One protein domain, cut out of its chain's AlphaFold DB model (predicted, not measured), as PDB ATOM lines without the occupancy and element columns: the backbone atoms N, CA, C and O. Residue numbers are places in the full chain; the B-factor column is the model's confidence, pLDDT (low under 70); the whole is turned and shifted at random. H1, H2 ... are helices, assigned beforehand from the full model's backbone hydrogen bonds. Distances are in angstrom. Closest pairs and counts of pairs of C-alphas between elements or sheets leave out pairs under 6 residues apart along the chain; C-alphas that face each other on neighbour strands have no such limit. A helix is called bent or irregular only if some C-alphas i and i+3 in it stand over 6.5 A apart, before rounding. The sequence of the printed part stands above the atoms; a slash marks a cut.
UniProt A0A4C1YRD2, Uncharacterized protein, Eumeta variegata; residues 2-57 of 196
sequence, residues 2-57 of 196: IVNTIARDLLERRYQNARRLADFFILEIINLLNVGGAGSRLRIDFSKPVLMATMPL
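What this domain is: This is residues 2 to 57 of the 196 residues of an uncharacterized protein of Eumeta variegata (UniProt A0A4C1YRD2). A long helix, H1, and a shorter one, H2, meet near their ends at a tight link and make a narrow V, with H2 folding back beside no other part; residues 2 to 28 of H1, the turn at residues 35 to 40 and residues 47 to 57 of H2 stand free. The printed part has 56 residues with two named helices, H1 then H2, and no named strand; the class is all helix. It is extended, with a radius of gyration of the C-alphas of 17.1 A and spans of 56 by 27 by 7 A.

How they stand to each other: H1, residues 2 to 34, and H2, residues 39 to 57, touch only at the corner by their tight link; the closest C-alphas, of Leu 33 and Gly 39, are 5.5 A apart. They run opposite ways at a shallow tilt of 33 degrees, only just short of steep. O i to N i+4 pairs are within hydrogen-bond range in 28 of 29 for H1 and 10 of 15 for H2.

Where its parts are: H1 runs 48.6 A from C-alpha 2 at (-54.432, 1.489, -7.726). H2 runs 27.3 A to C-alpha 57 at (-48.142, 35.351, 1.864); it is only just irregular, with C-alphas 53 and 56 6.53 A apart.

The domain as a whole: The C-alphas farthest apart, of Ile 2 and Gly 37, are 56.4 A apart. The printed part has no cut. Residue 33 and residues 35 to 57 have pLDDT under 70.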
ATOM      1  N   ILE A   2     -55.470   1.779  -8.748       71.12
ATOM      2  CA  ILE A   2     -54.432   1.489  -7.726       71.12
ATOM      3  C   ILE A   2     -53.199   2.423  -7.781       71.12
ATOM      4  O   ILE A   2     -52.659   2.796  -6.745       71.12
ATOM      5  N   VAL A   3     -52.778   2.863  -8.971       73.88
ATOM      6  CA  VAL A   3     -51.591   3.732  -9.151       73.88
ATOM      7  C   VAL A   3     -51.761   5.113  -8.497       73.88
ATOM      8  O   VAL A   3     -50.798   5.688  -7.996       73.88
ATOM      9  N   ASN A   4     -52.992   5.630  -8.433       83.00
ATOM     10  CA  ASN A   4     -53.260   6.960  -7.879       83.00
ATOM     11  C   ASN A   4     -53.133   6.974  -6.341       83.00
ATOM     12  O   ASN A   4     -52.694   7.959  -5.753       83.00
ATOM     13  N   THR A   5     -53.430   5.850  -5.681       89.69
ATOM     14  CA  THR A   5     -53.308   5.715  -4.223       89.69
ATOM     15  C   THR A   5     -51.845   5.741  -3.773       89.69
ATOM     16  O   THR A   5     -51.501   6.455  -2.838       89.69
ATOM     17  N   ILE A   6     -50.956   5.050  -4.496       90.50
ATOM     18  CA  ILE A   6     -49.521   4.977  -4.161       90.50
ATOM     19  C   ILE A   6     -48.836   6.340  -4.341       90.50
ATOM     20  O   ILE A   6     -48.031   6.753  -3.504       90.50
ATOM     21  N   ALA A   7     -49.168   7.063  -5.415       87.88
ATOM     22  CA  ALA A   7     -48.623   8.396  -5.663       87.88
ATOM     23  C   ALA A   7     -49.036   9.393  -4.567       87.88
ATOM     24  O   ALA A   7     -48.216  10.200  -4.119       87.88
ATOM     25  N   ARG A   8     -50.286   9.303  -4.097       89.69
ATOM     26  CA  ARG A   8     -50.814  10.147  -3.023       89.69
ATOM     27  C   ARG A   8     -50.120   9.878  -1.686       89.69
ATOM     28  O   ARG A   8     -49.664  10.831  -1.057       89.69
ATOM     29  N   ASP A   9     -49.951   8.613  -1.310       93.06
ATOM     30  CA  ASP A   9     -49.272   8.228  -0.064       93.06
ATOM     31  C   ASP A   9     -47.803   8.679  -0.046       93.06
ATOM     32  O   ASP A   9     -47.290   9.170   0.966       93.06
ATOM     33  N   LEU A  10     -47.109   8.561  -1.185       89.50
ATOM     34  CA  LEU A  10     -45.726   9.021  -1.308       89.50
ATOM     35  C   LEU A  10     -45.620  10.545  -1.154       89.50
ATOM     36  O   LEU A  10     -44.703  11.034  -0.484       89.50
ATOM     37  N   LEU A  11     -46.545  11.291  -1.764       88.94
ATOM     38  CA  LEU A  11     -46.584  12.749  -1.676       88.94
ATOM     39  C   LEU A  11     -46.869  13.208  -0.241       88.94
ATOM     40  O   LEU A  11     -46.182  14.094   0.273       88.94
ATOM     41  N   GLU A  12     -47.816  12.558   0.430       92.31
ATOM     42  CA  GLU A  12     -48.163  12.851   1.819       92.31
ATOM     43  C   GLU A  12     -46.980  12.596   2.760       92.31
ATOM     44  O   GLU A  12     -46.639  13.445   3.589       92.31
ATOM     45  N   ARG A  13     -46.265  11.481   2.573       91.31
ATOM     46  CA  ARG A  13     -45.079  11.167   3.376       91.31
ATOM     47  C   ARG A  13     -43.953  12.184   3.174       91.31
ATOM     48  O   ARG A  13     -43.286  12.564   4.139       91.31
ATOM     49  N   ARG A  14     -43.744  12.659   1.941       86.31
ATOM     50  CA  ARG A  14     -42.769  13.726   1.650       86.31
ATOM     51  C   ARG A  14     -43.163  15.039   2.316       86.31
ATOM     52  O   ARG A  14     -42.309  15.675   2.931       86.31
ATOM     53  N   TYR A  15     -44.442  15.403   2.251       89.88
ATOM     54  CA  TYR A  15     -44.959  16.605   2.898       89.88
ATOM     55  C   TYR A  15     -44.773  16.558   4.421       89.88
ATOM     56  O   TYR A  15     -44.242  17.499   5.012       89.88
ATOM     57  N   GLN A  16     -45.121  15.440   5.062       91.75
ATOM     58  CA  GLN A  16     -44.947  15.271   6.507       91.75
ATOM     59  C   GLN A  16     -43.470  15.327   6.928       91.75
ATOM     60  O   GLN A  16     -43.145  15.938   7.947       91.75
ATOM     61  N   ASN A  17     -42.563  14.741   6.142       86.06
ATOM     62  CA  ASN A  17     -41.127  14.814   6.413       86.06
ATOM     63  C   ASN A  17     -40.583  16.241   6.272       86.06
ATOM     64  O   ASN A  17     -39.822  16.686   7.129       86.06
ATOM     65  N   ALA A  18     -41.001  16.972   5.234       81.94
ATOM     66  CA  ALA A  18     -40.629  18.372   5.053       81.94
ATOM     67  C   ALA A  18     -41.144  19.243   6.207       81.94
ATOM     68  O   ALA A  18     -40.401  20.071   6.730       81.94
ATOM     69  N   ARG A  19     -42.380  19.001   6.664       87.94
ATOM     70  CA  ARG A  19     -42.959  19.689   7.822       87.94
ATOM     71  C   ARG A  19     -42.156  19.435   9.096       87.94
ATOM     72  O   ARG A  19     -41.786  20.387   9.765       87.94
ATOM     73  N   ARG A  20     -41.803  18.179   9.385       88.31
ATOM     74  CA  ARG A  20     -40.970  17.834  10.552       88.31
ATOM     75  C   ARG A  20     -39.597  18.498  10.508       88.31
ATOM     76  O   ARG A  20     -39.103  18.934  11.542       88.31
ATOM     77  N   LEU A  21     -38.984  18.574   9.327       83.50
ATOM     78  CA  LEU A  21     -37.698  19.246   9.154       83.50
ATOM     79  C   LEU A  21     -37.822  20.760   9.359       83.50
ATOM     80  O   LEU A  21     -36.962  21.353  10.007       83.50
ATOM     81  N   ALA A  22     -38.890  21.373   8.845       85.69
ATOM     82  CA  ALA A  22     -39.181  22.784   9.073       85.69
ATOM     83  C   ALA A  22     -39.419  23.070  10.562       85.69
ATOM     84  O   ALA A  22     -38.811  23.989  11.104       85.69
ATOM     85  N   ASP A  23     -40.221  22.245  11.238       84.31
ATOM     86  CA  ASP A  23     -40.490  22.366  12.674       84.31
ATOM     87  C   ASP A  23     -39.199  22.216  13.497       84.31
ATOM     88  O   ASP A  23     -38.960  22.996  14.419       84.31
ATOM     89  N   PHE A  24     -38.322  21.274  13.125       85.12
ATOM     90  CA  PHE A  24     -36.997  21.120  13.731       85.12
ATOM     91  C   PHE A  24     -36.129  22.369  13.532       85.12
ATOM     92  O   PHE A  24     -35.540  22.863  14.488       85.12
ATOM     93  N   PHE A  25     -36.090  22.923  12.317       80.38
ATOM     94  CA  PHE A  25     -35.352  24.156  12.032       80.38
ATOM     95  C   PHE A  25     -35.884  25.350  12.829       80.38
ATOM     96  O   PHE A  25     -35.099  26.133  13.359       80.38
ATOM     97  N   ILE A  26     -37.207  25.488  12.932       82.75
ATOM     98  CA  ILE A  26     -37.853  26.555  13.701       82.75
ATOM     99  C   ILE A  26     -37.499  26.421  15.184       82.75
ATOM    100  O   ILE A  26     -37.119  27.411  15.808       82.75
ATOM    101  N   LEU A  27     -37.571  25.208  15.735       83.50
ATOM    102  CA  LEU A  27     -37.176  24.934  17.117       83.50
ATOM    103  C   LEU A  27     -35.700  25.238  17.361       83.50
ATOM    104  O   LEU A  27     -35.377  25.870  18.363       83.50
ATOM    105  N   GLU A  28     -34.817  24.849  16.443       79.62
ATOM    106  CA  GLU A  28     -33.385  25.123  16.547       79.62
ATOM    107  C   GLU A  28     -33.111  26.631  16.534       79.62
ATOM    108  O   GLU A  28     -32.393  27.137  17.391       79.62
ATOM    109  N   ILE A  29     -33.755  27.383  15.633       78.50
ATOM    110  CA  ILE A  29     -33.656  28.849  15.599       78.50
ATOM    111  C   ILE A  29     -34.158  29.449  16.916       78.50
ATOM    112  O   ILE A  29     -33.484  30.299  17.493       78.50
ATOM    113  N   ILE A  30     -35.309  29.004  17.427       77.31
ATOM    114  CA  ILE A  30     -35.858  29.495  18.699       77.31
ATOM    115  C   ILE A  30     -34.910  29.183  19.864       77.31
ATOM    116  O   ILE A  30     -34.666  30.057  20.697       77.31
ATOM    117  N   ASN A  31     -34.332  27.983  19.909       76.75
ATOM    118  CA  ASN A  31     -33.378  27.586  20.942       76.75
ATOM    119  C   ASN A  31     -32.084  28.403  20.862       76.75
ATOM    120  O   ASN A  31     -31.623  28.907  21.885       76.75
ATOM    121  N   LEU A  32     -31.546  28.622  19.658       73.75
ATOM    122  CA  LEU A  32     -30.382  29.483  19.429       73.75
ATOM    123  C   LEU A  32     -30.641  30.930  19.862       73.75
ATOM    124  O   LEU A  32     -29.746  31.589  20.387       73.75
ATOM    125  N   LEU A  33     -31.870  31.423  19.688       66.62
ATOM    126  CA  LEU A  33     -32.279  32.741  20.177       66.62
ATOM    127  C   LEU A  33     -32.401  32.800  21.707       66.62
ATOM    128  O   LEU A  33     -32.310  33.893  22.273       66.62
ATOM    129  N   ASN A  34     -32.609  31.659  22.369       70.88
ATOM    130  CA  ASN A  34     -32.841  31.570  23.811       70.88
ATOM    131  C   ASN A  34     -31.550  31.346  24.626       70.88
ATOM    132  O   ASN A  34     -31.514  31.654  25.817       70.88
ATOM    133  N   VAL A  35     -30.468  30.856  24.007       68.75
ATOM    134  CA  VAL A  35     -29.157  30.719  24.667       68.75
ATOM    135  C   VAL A  35     -28.501  32.105  24.784       68.75
ATOM    136  O   VAL A  35     -27.978  32.679  23.829       68.75
ATOM    137  N   GLY A  36     -28.614  32.682  25.981       62.47
ATOM    138  CA  GLY A  36     -28.279  34.068  26.299       62.47
ATOM    139  C   GLY A  36     -26.805  34.452  26.125       62.47
ATOM    140  O   GLY A  36     -25.890  33.707  26.461       62.47
ATOM    141  N   GLY A  37     -26.596  35.682  25.644       48.31
ATOM    142  CA  GLY A  37     -25.305  36.383  25.650       48.31
ATOM    143  C   GLY A  37     -25.148  37.343  24.470       48.31
ATOM    144  O   GLY A  37     -24.917  38.533  24.658       48.31
ATOM    145  N   ALA A  38     -25.375  36.848  23.249       53.84
ATOM    146  CA  ALA A  38     -25.285  37.620  21.997       53.84
ATOM    147  C   ALA A  38     -26.649  37.816  21.289       53.84
ATOM    148  O   ALA A  38     -26.733  38.422  20.217       53.84
ATOM    149  N   GLY A  39     -27.726  37.305  21.897       48.22
ATOM    150  CA  GLY A  39     -29.025  37.042  21.267       48.22
ATOM    151  C   GLY A  39     -29.877  38.247  20.855       48.22
ATOM    152  O   GLY A  39     -30.904  38.051  20.218       48.22
ATOM    153  N   SER A  40     -29.499  39.495  21.149       54.62
ATOM    154  CA  SER A  40     -30.324  40.655  20.761       54.62
ATOM    155  C   SER A  40     -30.107  41.106  19.313       54.62
ATOM    156  O   SER A  40     -31.068  41.495  18.652       54.62
ATOM    157  N   ARG A  41     -28.877  41.023  18.786       56.81
ATOM    158  CA  ARG A  41     -28.572  41.439  17.401       56.81
ATOM    159  C   ARG A  41     -28.996  40.395  16.376       56.81
ATOM    160  O   ARG A  41     -29.734  40.719  15.451       56.81
ATOM    161  N   LEU A  42     -28.627  39.134  16.607       58.25
ATOM    162  CA  LEU A  42     -29.008  38.015  15.740       58.25
ATOM    163  C   LEU A  42     -30.531  37.868  15.634       58.25
ATOM    164  O   LEU A  42     -31.036  37.641  14.544       58.25
ATOM    165  N   ARG A  43     -31.282  38.098  16.721       58.69
ATOM    166  CA  ARG A  43     -32.752  38.062  16.690       58.69
ATOM    167  C   ARG A  43     -33.354  39.082  15.731       58.69
ATOM    168  O   ARG A  43     -34.244  38.722  14.972       58.69
ATOM    169  N   ILE A  44     -32.873  40.325  15.757       59.09
ATOM    170  CA  ILE A  44     -33.404  41.417  14.926       59.09
ATOM    171  C   ILE A  44     -33.043  41.196  13.455       59.09
ATOM    172  O   ILE A  44     -33.905  41.342  12.581       59.09
ATOM    173  N   ASP A  45     -31.796  40.801  13.196       61.91
ATOM    174  CA  ASP A  45     -31.295  40.569  11.842       61.91
ATOM    175  C   ASP A  45     -31.897  39.309  11.209       61.91
ATOM    176  O   ASP A  45     -32.052  39.261   9.993       61.91
ATOM    177  N   PHE A  46     -32.308  38.321  12.014       59.81
ATOM    178  CA  PHE A  46     -32.977  37.108  11.535       59.81
ATOM    179  C   PHE A  46     -34.495  37.285  11.397       59.81
ATOM    180  O   PHE A  46     -35.093  36.810  10.432       59.81
ATOM    181  N   SER A  47     -35.141  38.011  12.318       59.50
ATOM    182  CA  SER A  47     -36.591  38.217  12.260       59.50
ATOM    183  C   SER A  47     -37.018  39.071  11.068       59.50
ATOM    184  O   SER A  47     -38.099  38.853  10.535       59.50
ATOM    185  N   LYS A  48     -36.184  40.023  10.624       64.56
ATOM    186  CA  LYS A  48     -36.519  40.938   9.517       64.56
ATOM    187  C   LYS A  48     -36.674  40.223   8.169       64.56
ATOM    188  O   LYS A  48     -37.728  40.380   7.559       64.56
ATOM    189  N   PRO A  49     -35.688  39.438   7.694       60.53
ATOM    190  CA  PRO A  49     -35.813  38.692   6.446       60.53
ATOM    191  C   PRO A  49     -36.953  37.677   6.489       60.53
ATOM    192  O   PRO A  49     -37.674  37.553   5.506       60.53
ATOM    193  N   VAL A  50     -37.161  37.004   7.628       60.16
ATOM    194  CA  VAL A  50     -38.274  36.057   7.796       60.16
ATOM    195  C   VAL A  50     -39.618  36.781   7.694       60.16
ATOM    196  O   VAL A  50     -40.444  36.373   6.885       60.16
ATOM    197  N   LEU A  51     -39.815  37.898   8.408       57.44
ATOM    198  CA  LEU A  51     -41.044  38.698   8.290       57.44
ATOM    199  C   LEU A  51     -41.260  39.231   6.866       57.44
ATOM    200  O   LEU A  51     -42.380  39.235   6.364       57.44
ATOM    201  N   MET A  52     -40.198  39.700   6.204       59.78
ATOM    202  CA  MET A  52     -40.296  40.209   4.832       59.78
ATOM    203  C   MET A  52     -40.600  39.098   3.825       59.78
ATOM    204  O   MET A  52     -41.282  39.359   2.839       59.78
ATOM    205  N   ALA A  53     -40.141  37.870   4.071       54.94
ATOM    206  CA  ALA A  53     -40.467  36.711   3.248       54.94
ATOM    207  C   ALA A  53     -41.899  36.198   3.486       54.94
ATOM    208  O   ALA A  53     -42.494  35.633   2.570       54.94
ATOM    209  N   THR A  54     -42.478  36.418   4.674       44.41
ATOM    210  CA  THR A  54     -43.865  36.023   4.986       44.41
ATOM    211  C   THR A  54     -44.908  37.090   4.632       44.41
ATOM    212  O   THR A  54     -46.059  36.740   4.387       44.41
ATOM    213  N   MET A  55     -44.546  38.374   4.524       45.69
ATOM    214  CA  MET A  55     -45.478  39.441   4.101       45.69
ATOM    215  C   MET A  55     -46.149  39.228   2.723       45.69
ATOM    216  O   MET A  55     -47.330  39.561   2.585       45.69
ATOM    217  N   PRO A  56     -45.477  38.679   1.690       52.34
ATOM    218  CA  PRO A  56     -46.132  38.327   0.432       52.34
ATOM    219  C   PRO A  56     -47.244  37.282   0.607       52.34
ATOM    220  O   PRO A  56     -48.239  37.346  -0.110       52.34
ATOM    221  N   LEU A  57     -47.116  36.363   1.576       45.94
ATOM    222  CA  LEU A  57     -48.142  35.351   1.864       45.94
ATOM    223  C   LEU A  57     -49.384  35.963   2.520       45.94
ATOM    224  O   LEU A  57     -50.502  35.604   2.157       45.94
TER     225      LEU A  57